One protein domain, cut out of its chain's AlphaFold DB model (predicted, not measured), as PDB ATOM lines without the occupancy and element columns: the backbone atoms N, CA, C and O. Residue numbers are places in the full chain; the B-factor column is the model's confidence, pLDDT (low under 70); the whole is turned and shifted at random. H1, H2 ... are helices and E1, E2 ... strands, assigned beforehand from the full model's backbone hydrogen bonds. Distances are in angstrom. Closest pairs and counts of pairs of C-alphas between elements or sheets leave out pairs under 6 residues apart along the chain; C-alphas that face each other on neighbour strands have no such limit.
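Overview. This is residues 85 to 170 of the 170 residues of an uncharacterized protein of Actinoplanes italicus (UniProt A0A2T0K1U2). Little regular structure: a small sheet of five short strands, strongly twisted and curled like part of a barrel, with one helix, H1, packed beside E2, and long loops between the elements, of which residues 150 to 155 stick out. The 86 printed residues, 34 in named elements, run E1 E2 H1 E3 E4 E5, class mixed; the mixed sheet's order is E4, E1, E3, E2, E5. It is compact, radius of gyration of the C-alphas 13.0 A, spanning 33 by 25 by 24 A.

Along the chain. E1, residues 85 to 87, 6.8 A, begins at C-alpha 85 (-47.226, -16.690, 49.991). E2 is 97 to 102, 15.6 A; H1 114 to 121, 10.5 A; E3 125 to 130, 13.7 A; E4 141 to 147, 18.4 A. E5, 166 to 169, 10.0 A, ends at C-alpha 169 (-56.888, -22.935, 43.140).

Arrangement. Within hydrogen-bond range are N 86 and O 142, 2.8 A, in antiparallel E1 and E4; N 85 and O 126, 3.0 A, in parallel E1 and E3; N 98 and O 125, 3.1 A, in antiparallel E2 and E3; N 99 and O 168, 2.8 A, in antiparallel E2 and E5. E1 and E5 are apart. H1, with every O i to N i+4 pair within range, is on the sheet, height 4.7 A, over none of its strands; its closest C-alphas to E2 are Arg 121 and Ile 100, 4.8 A.

Size, cuts and confidence. The farthest C-alphas, Pro 151 and Asp 170, are 36.6 A apart. The printed part has no cut; links E2 to H1 and E4 to E5 are long. Residues 132 to 136 have pLDDT under 70.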
ATOM      1  N   ALA A  85     -46.446 -17.904  50.176       96.19
ATOM      2  CA  ALA A  85     -47.226 -16.690  49.991       96.19
ATOM      3  C   ALA A  85     -48.047 -16.346  51.244       96.19
ATOM      4  O   ALA A  85     -48.374 -17.219  52.054       96.19
ATOM      5  N   ALA A  86     -48.388 -15.066  51.368       93.38
ATOM      6  CA  ALA A  86     -49.222 -14.489  52.406       93.38
ATOM      7  C   ALA A  86     -50.552 -13.999  51.827       93.38
ATOM      8  O   ALA A  86     -50.598 -13.338  50.786       93.38
ATOM      9  N   ALA A  87     -51.642 -14.296  52.524       91.94
ATOM     10  CA  ALA A  87     -52.969 -13.773  52.230       91.94
ATOM     11  C   ALA A  87     -53.753 -13.568  53.528       91.94
ATOM     12  O   ALA A  87     -53.360 -14.046  54.591       91.94
ATOM     13  N   ASP A  88     -54.874 -12.853  53.445       87.50
ATOM     14  CA  ASP A  88     -55.840 -12.844  54.541       87.50
ATOM     15  C   ASP A  88     -56.461 -14.255  54.669       87.50
ATOM     16  O   ASP A  88     -57.030 -14.754  53.686       87.50
ATOM     17  N   PRO A  89     -56.397 -14.900  55.851       85.81
ATOM     18  CA  PRO A  89     -56.870 -16.272  56.036       85.81
ATOM     19  C   PRO A  89     -58.386 -16.422  55.846       85.81
ATOM     20  O   PRO A  89     -58.875 -17.534  55.644       85.81
ATOM     21  N   THR A  90     -59.147 -15.323  55.888       85.38
ATOM     22  CA  THR A  90     -60.587 -15.322  55.585       85.38
ATOM     23  C   THR A  90     -60.887 -15.322  54.083       85.38
ATOM     24  O   THR A  90     -62.023 -15.589  53.689       85.38
ATOM     25  N   VAL A  91     -59.882 -15.052  53.242       87.81
ATOM     26  CA  VAL A  91     -59.976 -15.047  51.774       87.81
ATOM     27  C   VAL A  91     -59.327 -16.297  51.194       87.81
ATOM     28  O   VAL A  91     -59.980 -17.045  50.468       87.81
ATOM     29  N   LEU A  92     -58.049 -16.515  51.513       90.50
ATOM     30  CA  LEU A  92     -57.282 -17.695  51.131       90.50
ATOM     31  C   LEU A  92     -56.702 -18.305  52.409       90.50
ATOM     32  O   LEU A  92     -55.709 -17.797  52.932       90.50
ATOM     33  N   PRO A  93     -57.323 -19.370  52.940       91.12
ATOM     34  CA  PRO A  93     -56.842 -20.017  54.148       91.12
ATOM     35  C   PRO A  93     -55.420 -20.554  53.979       91.12
ATOM     36  O   PRO A  93     -55.019 -20.972  52.889       91.12
ATOM     37  N   ARG A  94     -54.692 -20.635  55.091       92.12
ATOM     38  CA  ARG A  94     -53.404 -21.328  55.163       92.12
ATOM     39  C   ARG A  94     -53.490 -22.743  54.570       92.12
ATOM     40  O   ARG A  94     -54.470 -23.455  54.789       92.12
ATOM     41  N   GLY A  95     -52.459 -23.146  53.831       95.06
ATOM     42  CA  GLY A  95     -52.382 -24.419  53.110       95.06
ATOM     43  C   GLY A  95     -53.100 -24.424  51.758       95.06
ATOM     44  O   GLY A  95     -53.054 -25.431  51.053       95.06
ATOM     45  N   THR A  96     -53.754 -23.322  51.368       96.81
ATOM     46  CA  THR A  96     -54.318 -23.193  50.020       96.81
ATOM     47  C   THR A  96     -53.190 -23.180  49.002       96.81
ATOM     48  O   THR A  96     -52.323 -22.304  49.048       96.81
ATOM     49  N   ARG A  97     -53.232 -24.126  48.065       97.94
ATOM     50  CA  ARG A  97     -52.346 -24.155  46.904       97.94
ATOM     51  C   ARG A  97     -52.990 -23.461  45.727       97.94
ATOM     52  O   ARG A  97     -54.209 -23.518  45.546       97.94
ATOM     53  N   PHE A  98     -52.168 -22.770  44.953       97.25
ATOM     54  CA  PHE A  98     -52.648 -22.062  43.786       97.25
ATOM     55  C   PHE A  98     -51.564 -21.891  42.734       97.25
ATOM     56  O   PHE A  98     -50.369 -21.878  43.006       97.25
ATOM     57  N   THR A  99     -52.017 -21.654  41.512       97.56
ATOM     58  CA  THR A  99     -51.177 -21.219  40.402       97.56
ATOM     59  C   THR A  99     -51.571 -19.812  39.976       97.56
ATOM     60  O   THR A  99     -52.750 -19.435  39.969       97.56
ATOM     61  N   ILE A 100     -50.582 -19.011  39.580       97.19
ATOM     62  CA  ILE A 100     -50.848 -17.738  38.913       97.19
ATOM     63  C   ILE A 100     -51.169 -18.062  37.450       97.19
ATOM     64  O   ILE A 100     -50.308 -18.404  36.648       97.19
ATOM     65  N   ALA A 101     -52.443 -17.970  37.074       96.88
ATOM     66  CA  ALA A 101     -52.903 -18.240  35.712       96.88
ATOM     67  C   ALA A 101     -52.718 -17.027  34.781       96.88
ATOM     68  O   ALA A 101     -52.653 -17.166  33.556       96.88
ATOM     69  N   GLY A 102     -52.628 -15.821  35.346       96.56
ATOM     70  CA  GLY A 102     -52.303 -14.604  34.611       96.56
ATOM     71  C   GLY A 102     -51.833 -13.489  35.535       96.56
ATOM     72  O   GLY A 102     -52.447 -13.251  36.568       96.56
ATOM     73  N   CYS A 103     -50.774 -12.791  35.133       96.88
ATOM     74  CA  CYS A 103     -50.069 -11.822  35.978       96.88
ATOM     75  C   CYS A 103     -50.707 -10.425  36.022       96.88
ATOM     76  O   CYS A 103     -50.208  -9.562  36.731       96.88
ATOM     77  N   GLY A 104     -51.786 -10.184  35.272       96.44
ATOM     78  CA  GLY A 104     -52.458  -8.885  35.268       96.44
ATOM     79  C   GLY A 104     -51.583  -7.756  34.710       96.44
ATOM     80  O   GLY A 104     -50.938  -7.936  33.673       96.44
ATOM     81  N   SER A 105     -51.595  -6.606  35.382       97.75
ATOM     82  CA  SER A 105     -50.909  -5.367  34.986       97.75
ATOM     83  C   SER A 105     -50.202  -4.693  36.161       97.75
ATOM     84  O   SER A 105     -50.564  -4.910  37.316       97.75
ATOM     85  N   GLN A 106     -49.228  -3.839  35.858       95.44
ATOM     86  CA  GLN A 106     -48.612  -2.920  36.820       95.44
ATOM     87  C   GLN A 106     -49.537  -1.721  37.106       95.44
ATOM     88  O   GLN A 106     -50.563  -1.547  36.442       95.44
ATOM     89  N   ASP A 107     -49.168  -0.881  38.074       90.62
ATOM     90  CA  ASP A 107     -49.971   0.279  38.501       90.62
ATOM     91  C   ASP A 107     -50.161   1.339  37.402       90.62
ATOM     92  O   ASP A 107     -51.183   2.024  37.358       90.62
ATOM     93  N   ASP A 108     -49.213   1.444  36.469       93.50
ATOM     94  CA  ASP A 108     -49.305   2.315  35.291       93.50
ATOM     95  C   ASP A 108     -50.129   1.700  34.136       93.50
ATOM     96  O   ASP A 108     -50.262   2.297  33.066       93.50
ATOM     97  N   GLY A 109     -50.690   0.504  34.344       96.06
ATOM     98  CA  GLY A 109     -51.464  -0.255  33.363       96.06
ATOM     99  C   GLY A 109     -50.624  -1.042  32.354       96.06
ATOM    100  O   GLY A 109     -51.190  -1.729  31.499       96.06
ATOM    101  N   SER A 110     -49.293  -0.976  32.426       96.31
ATOM    102  CA  SER A 110     -48.413  -1.754  31.554       96.31
ATOM    103  C   SER A 110     -48.414  -3.246  31.913       96.31
ATOM    104  O   SER A 110     -48.790  -3.661  33.013       96.31
ATOM    105  N   ALA A 111     -47.996  -4.083  30.960       96.50
ATOM    106  CA  ALA A 111     -47.807  -5.505  31.217       96.50
ATOM    107  C   ALA A 111     -46.557  -5.733  32.088       96.50
ATOM    108  O   ALA A 111     -45.547  -5.058  31.871       96.50
ATOM    109  N   PRO A 112     -46.580  -6.705  33.019       96.75
ATOM    110  CA  PRO A 112     -45.398  -7.042  33.798       96.75
ATOM    111  C   PRO A 112     -44.263  -7.560  32.906       96.75
ATOM    112  O   PRO A 112     -44.529  -8.178  31.866       96.75
ATOM    113  N   PRO A 113     -42.996  -7.393  33.330       96.62
ATOM    114  CA  PRO A 113     -41.858  -7.990  32.646       96.62
ATOM    115  C   PRO A 113     -42.071  -9.491  32.419       96.62
ATOM    116  O   PRO A 113     -42.421 -10.231  33.340       96.62
ATOM    117  N   GLN A 114     -41.844  -9.956  31.186       96.94
ATOM    118  CA  GLN A 114     -42.161 -11.335  30.798       96.94
ATOM    119  C   GLN A 114     -41.454 -12.366  31.685       96.94
ATOM    120  O   GLN A 114     -42.081 -13.332  32.101       96.94
ATOM    121  N   ALA A 115     -40.178 -12.138  32.009       96.56
ATOM    122  CA  ALA A 115     -39.399 -13.037  32.859       96.56
ATOM    123  C   ALA A 115     -39.997 -13.180  34.269       96.56
ATOM    124  O   ALA A 115     -40.075 -14.290  34.786       96.56
ATOM    125  N   VAL A 116     -40.473 -12.074  34.850       96.88
ATOM    126  CA  VAL A 116     -41.131 -12.072  36.162       96.88
ATOM    127  C   VAL A 116     -42.441 -12.835  36.068       96.88
ATOM    128  O   VAL A 116     -42.660 -13.768  36.830       96.88
ATOM    129  N   CYS A 117     -43.281 -12.511  35.083       97.88
ATOM    130  CA  CYS A 117     -44.551 -13.205  34.921       97.88
ATOM    131  C   CYS A 117     -44.363 -14.713  34.702       97.88
ATOM    132  O   CYS A 117     -45.057 -15.499  35.327       97.88
ATOM    133  N   THR A 118     -43.409 -15.139  33.872       98.06
ATOM    134  CA  THR A 118     -43.098 -16.564  33.695       98.06
ATOM    135  C   THR A 118     -42.710 -17.220  35.019       98.06
ATOM    136  O   THR A 118     -43.337 -18.203  35.394       98.06
ATOM    137  N   ALA A 119     -41.775 -16.638  35.774       97.81
ATOM    138  CA  ALA A 119     -41.360 -17.198  37.059       97.81
ATOM    139  C   ALA A 119     -42.512 -17.292  38.073       97.81
ATOM    140  O   ALA A 119     -42.627 -18.284  38.782       97.81
ATOM    141  N   LEU A 120     -43.396 -16.291  38.111       97.50
ATOM    142  CA  LEU A 120     -44.576 -16.309  38.978       97.50
ATOM    143  C   LEU A 120     -45.588 -17.391  38.584       97.50
ATOM    144  O   LEU A 120     -46.272 -17.932  39.448       97.50
ATOM    145  N   ARG A 121     -45.718 -17.694  37.291       98.00
ATOM    146  CA  ARG A 121     -46.651 -18.713  36.792       98.00
ATOM    147  C   ARG A 121     -46.120 -20.137  36.945       98.00
ATOM    148  O   ARG A 121     -46.926 -21.043  37.110       98.00
ATOM    149  N   ASP A 122     -44.804 -20.306  36.874       98.19
ATOM    150  CA  ASP A 122     -44.125 -21.605  36.949       98.19
ATOM    151  C   ASP A 122     -43.873 -22.072  38.399       98.19
ATOM    152  O   ASP A 122     -43.359 -23.165  38.612       98.19
ATOM    153  N   ALA A 123     -44.200 -21.236  39.385       97.94
ATOM    154  CA  ALA A 123     -43.983 -21.475  40.807       97.94
ATOM    155  C   ALA A 123     -45.093 -22.319  41.469       97.94
ATOM    156  O   ALA A 123     -46.248 -22.304  41.038       97.94
ATOM    157  N   ASP A 124     -44.734 -23.004  42.559       96.88
ATOM    158  CA  ASP A 124     -45.585 -23.936  43.312       96.88
ATOM    159  C   ASP A 124     -46.160 -23.256  44.566       96.88
ATOM    160  O   ASP A 124     -45.785 -23.576  45.697       96.88
ATOM    161  N   TRP A 125     -47.033 -22.265  44.379       98.00
ATOM    162  CA  TRP A 125     -47.468 -21.416  45.486       98.00
ATOM    163  C   TRP A 125     -48.385 -22.115  46.495       98.00
ATOM    164  O   TRP A 125     -49.343 -22.809  46.147       98.00
ATOM    165  N   GLU A 126     -48.145 -21.819  47.768       97.62
ATOM    166  CA  GLU A 126     -48.943 -22.226  48.914       97.62
ATOM    167  C   GLU A 126     -49.043 -21.066  49.919       97.62
ATOM    168  O   GLU A 126     -48.060 -20.376  50.207       97.62
ATOM    169  N   ILE A 127     -50.234 -20.847  50.481       96.00
ATOM    170  CA  ILE A 127     -50.412 -19.884  51.575       96.00
ATOM    171  C   ILE A 127     -49.794 -20.463  52.851       96.00
ATOM    172  O   ILE A 127     -50.419 -21.253  53.559       96.00
ATOM    173  N   THR A 128     -48.553 -20.081  53.140       94.56
ATOM    174  CA  THR A 128     -47.795 -20.516  54.327       94.56
ATOM    175  C   THR A 128     -47.493 -19.371  55.281       94.56
ATOM    176  O   THR A 128     -46.875 -19.588  56.321       94.56
ATOM    177  N   ASP A 129     -47.879 -18.155  54.932       88.19
ATOM    178  CA  ASP A 129     -47.634 -16.954  55.713       88.19
ATOM    179  C   ASP A 129     -48.914 -16.121  55.803       88.19
ATOM    180  O   ASP A 129     -49.901 -16.403  55.117       88.19
ATOM    181  N   GLU A 130     -48.932 -15.128  56.683       82.56
ATOM    182  CA  GLU A 130     -50.125 -14.320  56.929       82.56
ATOM    183  C   GLU A 130     -49.754 -12.844  57.032       82.56
ATOM    184  O   GLU A 130     -48.771 -12.477  57.672       82.56
ATOM    185  N   PHE A 131     -50.580 -11.982  56.436       75.56
ATOM    186  CA  PHE A 131     -50.504 -10.559  56.741       75.56
ATOM    187  C   PHE A 131     -50.821 -10.334  58.216       75.56
ATOM    188  O   PHE A 131     -51.670 -11.023  58.788       75.56
ATOM    189  N   THR A 132     -50.246  -9.285  58.807       62.84
ATOM    190  CA  THR A 132     -50.793  -8.751  60.055       62.84
ATOM    191  C   THR A 132     -52.301  -8.512  59.864       62.84
ATOM    192  O   THR A 132     -52.687  -7.848  58.888       62.84
ATOM    193  N   PRO A 133     -53.168  -9.058  60.739       54.59
ATOM    194  CA  PRO A 133     -54.613  -8.984  60.563       54.59
ATOM    195  C   PRO A 133     -55.094  -7.553  60.293       54.59
ATOM    196  O   PRO A 133     -54.823  -6.634  61.063       54.59
ATOM    197  N   GLY A 134     -55.818  -7.365  59.186       51.53
ATOM    198  CA  GLY A 134     -56.357  -6.067  58.770       51.53
ATOM    199  C   GLY A 134     -55.478  -5.242  57.819       51.53
ATOM    200  O   GLY A 134     -55.971  -4.234  57.316       51.53
ATOM    201  N   LEU A 135     -54.239  -5.661  57.520       60.50
ATOM    202  CA  LEU A 135     -53.361  -4.958  56.566       60.50
ATOM    203  C   LEU A 135     -53.398  -5.523  55.137       60.50
ATOM    204  O   LEU A 135     -53.169  -4.775  54.192       60.50
ATOM    205  N   GLY A 136     -53.733  -6.805  54.957       62.12
ATOM    206  CA  GLY A 136     -53.837  -7.416  53.624       62.12
ATOM    207  C   GLY A 136     -55.124  -7.043  52.882       62.12
ATOM    208  O   GLY A 136     -55.127  -6.778  51.687       62.12
ATOM    209  N   GLY A 137     -56.260  -6.982  53.576       71.50
ATOM    210  CA  GLY A 137     -57.550  -6.769  52.921       71.50
ATOM    211  C   GLY A 137     -57.964  -7.924  51.986       71.50
ATOM    212  O   GLY A 137     -57.222  -8.878  51.755       71.50
ATOM    213  N   PRO A 138     -59.178  -7.867  51.410       80.12
ATOM    214  CA  PRO A 138     -59.817  -9.046  50.828       80.12
ATOM    215  C   PRO A 138     -59.239  -9.506  49.477       80.12
ATOM    216  O   PRO A 138     -59.735 -10.467  48.893       80.12
ATOM    217  N   LYS A 139     -58.284  -8.765  48.904       85.69
ATOM    218  CA  LYS A 139     -57.792  -8.966  47.530       85.69
ATOM    219  C   LYS A 139     -56.285  -8.749  47.388       85.69
ATOM    220  O   LYS A 139     -55.832  -8.441  46.289       85.69
ATOM    221  N   HIS A 140     -55.527  -8.891  48.474       90.31
ATOM    222  CA  HIS A 140     -54.070  -8.868  48.412       90.31
ATOM    223  C   HIS A 140     -53.506 -10.264  48.624       90.31
ATOM    224  O   HIS A 140     -54.016 -11.062  49.409       90.31
ATOM    225  N   LEU A 141     -52.433 -10.514  47.896       92.56
ATOM    226  CA  LEU A 141     -51.578 -11.673  47.995       92.56
ATOM    227  C   LEU A 141     -50.159 -11.119  47.975       92.56
ATOM    228  O   LEU A 141     -49.841 -10.333  47.078       92.56
ATOM    229  N   ASP A 142     -49.330 -11.528  48.924       92.69
ATOM    230  CA  ASP A 142     -47.899 -11.286  48.840       92.69
ATOM    231  C   ASP A 142     -47.167 -12.592  48.592       92.69
ATOM    232  O   ASP A 142     -47.432 -13.594  49.246       92.69
ATOM    233  N   ALA A 143     -46.274 -12.610  47.616       95.44
ATOM    234  CA  ALA A 143     -45.564 -13.817  47.220       95.44
ATOM    235  C   ALA A 143     -44.075 -13.648  47.519       95.44
ATOM    236  O   ALA A 143     -43.471 -12.637  47.149       95.44
ATOM    237  N   TYR A 144     -43.502 -14.636  48.206       97.38
ATOM    238  CA  TYR A 144     -42.118 -14.594  48.650       97.38
ATOM    239  C   TYR A 144     -41.178 -15.052  47.535       97.38
ATOM    240  O   TYR A 144     -41.245 -16.191  47.064       97.38
ATOM    241  N   ILE A 145     -40.265 -14.171  47.125       97.06
ATOM    242  CA  ILE A 145     -39.340 -14.424  45.999       97.06
ATOM    243  C   ILE A 145     -37.905 -14.723  46.428       97.06
ATOM    244  O   ILE A 145     -37.035 -14.942  45.585       97.06
ATOM    245  N   GLY A 146     -37.655 -14.807  47.735       97.31
ATOM    246  CA  GLY A 146     -36.339 -15.122  48.275       97.31
ATOM    247  C   GLY A 146     -35.461 -13.897  48.523       97.31
ATOM    248  O   GLY A 146     -35.966 -12.782  48.610       97.31
ATOM    249  N   PRO A 147     -34.145 -14.092  48.706       97.69
ATOM    250  CA  PRO A 147     -33.228 -12.999  49.001       97.69
ATOM    251  C   PRO A 147     -33.011 -12.041  47.832       97.69
ATOM    252  O   PRO A 147     -32.960 -12.471  46.678       97.69
ATOM    253  N   GLU A 148     -32.768 -10.766  48.144       96.81
ATOM    254  CA  GLU A 148     -32.285  -9.789  47.165       96.81
ATOM    255  C   GLU A 148     -31.052 -10.322  46.428       96.81
ATOM    256  O   GLU A 148     -30.166 -10.976  46.994       96.81
ATOM    257  N   THR A 149     -30.973 -10.007  45.138       95.50
ATOM    258  CA  THR A 149     -29.919 -10.523  44.255       95.50
ATOM    259  C   THR A 149     -28.794  -9.523  43.997       95.50
ATOM    260  O   THR A 149     -27.722  -9.924  43.540       95.50
ATOM    261  N   GLY A 150     -28.987  -8.245  44.330       95.75
ATOM    262  CA  GLY A 150     -28.018  -7.183  44.078       95.75
ATOM    263  C   GLY A 150     -28.395  -5.851  44.732       95.75
ATOM    264  O   GLY A 150     -29.519  -5.713  45.213       95.75
ATOM    265  N   PRO A 151     -27.476  -4.868  44.721       94.56
ATOM    266  CA  PRO A 151     -27.795  -3.494  45.103       94.56
ATOM    267  C   PRO A 151     -28.850  -2.902  44.158       94.56
ATOM    268  O   PRO A 151     -28.881  -3.246  42.975       94.56
ATOM    269  N   GLY A 152     -29.695  -2.006  44.674       92.38
ATOM    270  CA  GLY A 152     -30.800  -1.423  43.900       92.38
ATOM    271  C   GLY A 152     -31.873  -2.448  43.525       92.38
ATOM    272  O   GLY A 152     -32.481  -2.347  42.463       92.38
ATOM    273  N   PHE A 153     -32.091  -3.473  44.358       95.62
ATOM    274  CA  PHE A 153     -33.100  -4.506  44.102       95.62
ATOM    275  C   PHE A 153     -34.505  -3.916  43.906       95.62
ATOM    276  O   PHE A 153     -35.254  -4.392  43.052       95.62
ATOM    277  N   THR A 154     -34.824  -2.842  44.629       93.75
ATOM    278  CA  THR A 154     -36.089  -2.102  44.526       93.75
ATOM    279  C   THR A 154     -36.262  -1.342  43.206       93.75
ATOM    280  O   THR A 154     -37.385  -1.035  42.825       93.75
ATOM    281  N   ASP A 155     -35.183  -1.114  42.453       93.88
ATOM    282  CA  ASP A 155     -35.233  -0.569  41.088       93.88
ATOM    283  C   ASP A 155     -35.322  -1.680  40.020       93.88
ATOM    284  O   ASP A 155     -35.361  -1.415  38.814       93.88
ATOM    285  N   SER A 156     -35.298  -2.948  40.440       94.31
ATOM    286  CA  SER A 156     -35.316  -4.092  39.533       94.31
ATOM    287  C   SER A 156     -36.736  -4.493  39.135       94.31
ATOM    288  O   SER A 156     -37.713  -4.219  39.824       94.31
ATOM    289  N   ALA A 157     -36.842  -5.265  38.052       94.56
ATOM    290  CA  ALA A 157     -38.104  -5.848  37.599       94.56
ATOM    291  C   ALA A 157     -38.804  -6.733  38.655       94.56
ATOM    292  O   ALA A 157     -39.997  -6.994  38.525       94.56
ATOM    293  N   TRP A 158     -38.069  -7.228  39.657       94.56
ATOM    294  CA  TRP A 158     -38.600  -8.111  40.697       94.56
ATOM    295  C   TRP A 158     -39.315  -7.363  41.822       94.56
ATOM    296  O   TRP A 158     -40.142  -7.964  42.507       94.56
ATOM    297  N   TYR A 159     -39.046  -6.066  41.985       93.75
ATOM    298  CA  TYR A 159     -39.772  -5.212  42.914       93.75
ATOM    299  C   TYR A 159     -41.010  -4.648  42.218       93.75
ATOM    300  O   TYR A 159     -40.997  -3.571  41.627       93.75
ATOM    301  N   VAL A 160     -42.076  -5.450  42.204       92.88
ATOM    302  CA  VAL A 160     -43.289  -5.146  41.444       92.88
ATOM    303  C   VAL A 160     -44.552  -5.416  42.256       92.88
ATOM    304  O   VAL A 160     -44.654  -6.406  42.983       92.88
ATOM    305  N   SER A 161     -45.542  -4.550  42.060       93.62
ATOM    306  CA  SER A 161     -46.927  -4.751  42.478       93.62
ATOM    307  C   SER A 161     -47.785  -5.000  41.245       93.62
ATOM    308  O   SER A 161     -47.673  -4.297  40.240       93.62
ATOM    309  N   LEU A 162     -48.620  -6.038  41.307       95.62
ATOM    310  CA  LEU A 162     -49.463  -6.461  40.193       95.62
ATOM    311  C   LEU A 162     -50.931  -6.405  40.587       95.62
ATOM    312  O   LEU A 162     -51.330  -6.848  41.663       95.62
ATOM    313  N   THR A 163     -51.751  -5.911  39.670       96.06
ATOM    314  CA  THR A 163     -53.198  -5.790  39.825       96.06
ATOM    315  C   THR A 163     -53.914  -6.659  38.799       96.06
ATOM    316  O   THR A 163     -53.425  -6.901  37.696       96.06
ATOM    317  N   GLY A 164     -55.088  -7.184  39.162       95.38
ATOM    318  CA  GLY A 164     -55.852  -8.064  38.269       95.38
ATOM    319  C   GLY A 164     -55.197  -9.429  38.024       95.38
ATOM    320  O   GLY A 164     -55.481 -10.073  37.009       95.38
ATOM    321  N   VAL A 165     -54.330  -9.874  38.940       96.56
ATOM    322  CA  VAL A 165     -53.762 -11.225  38.929       96.56
ATOM    323  C   VAL A 165     -54.899 -12.246  39.008       96.56
ATOM    324  O   VAL A 165     -55.833 -12.105  39.799       96.56
ATOM    325  N   ARG A 166     -54.837 -13.277  38.164       96.56
ATOM    326  CA  ARG A 166     -55.803 -14.379  38.161       96.56
ATOM    327  C   ARG A 166     -55.160 -15.617  38.753       96.56
ATOM    328  O   ARG A 166     -54.142 -16.075  38.237       96.56
ATOM    329  N   LEU A 167     -55.794 -16.160  39.783       96.19
ATOM    330  CA  LEU A 167     -55.380 -17.391  40.442       96.19
ATOM    331  C   LEU A 167     -56.229 -18.563  39.947       96.19
ATOM    332  O   LEU A 167     -57.395 -18.392  39.591       96.19
ATOM    333  N   THR A 168     -55.644 -19.752  39.925       96.62
ATOM    334  CA  THR A 168     -56.377 -21.022  39.884       96.62
ATOM    335  C   THR A 168     -56.024 -21.776  41.150       96.62
ATOM    336  O   THR A 168     -54.847 -21.899  41.466       96.62
ATOM    337  N   LEU A 169     -57.045 -22.184  41.898       95.38
ATOM    338  CA  LEU A 169     -56.888 -22.935  43.140       95.38
ATOM    339  C   LEU A 169     -56.925 -24.430  42.817       95.38
ATOM    340  O   LEU A 169     -57.684 -24.825  41.924       95.38
ATOM    341  N   ASP A 170     -56.129 -25.213  43.539       88.06
ATOM    342  CA  ASP A 170     -56.068 -26.676  43.404       88.06
ATOM    343  C   ASP A 170     -57.122 -27.404  44.257       88.06
ATOM    344  O   ASP A 170     -57.460 -26.910  45.359       88.06
TER     345      ASP A 170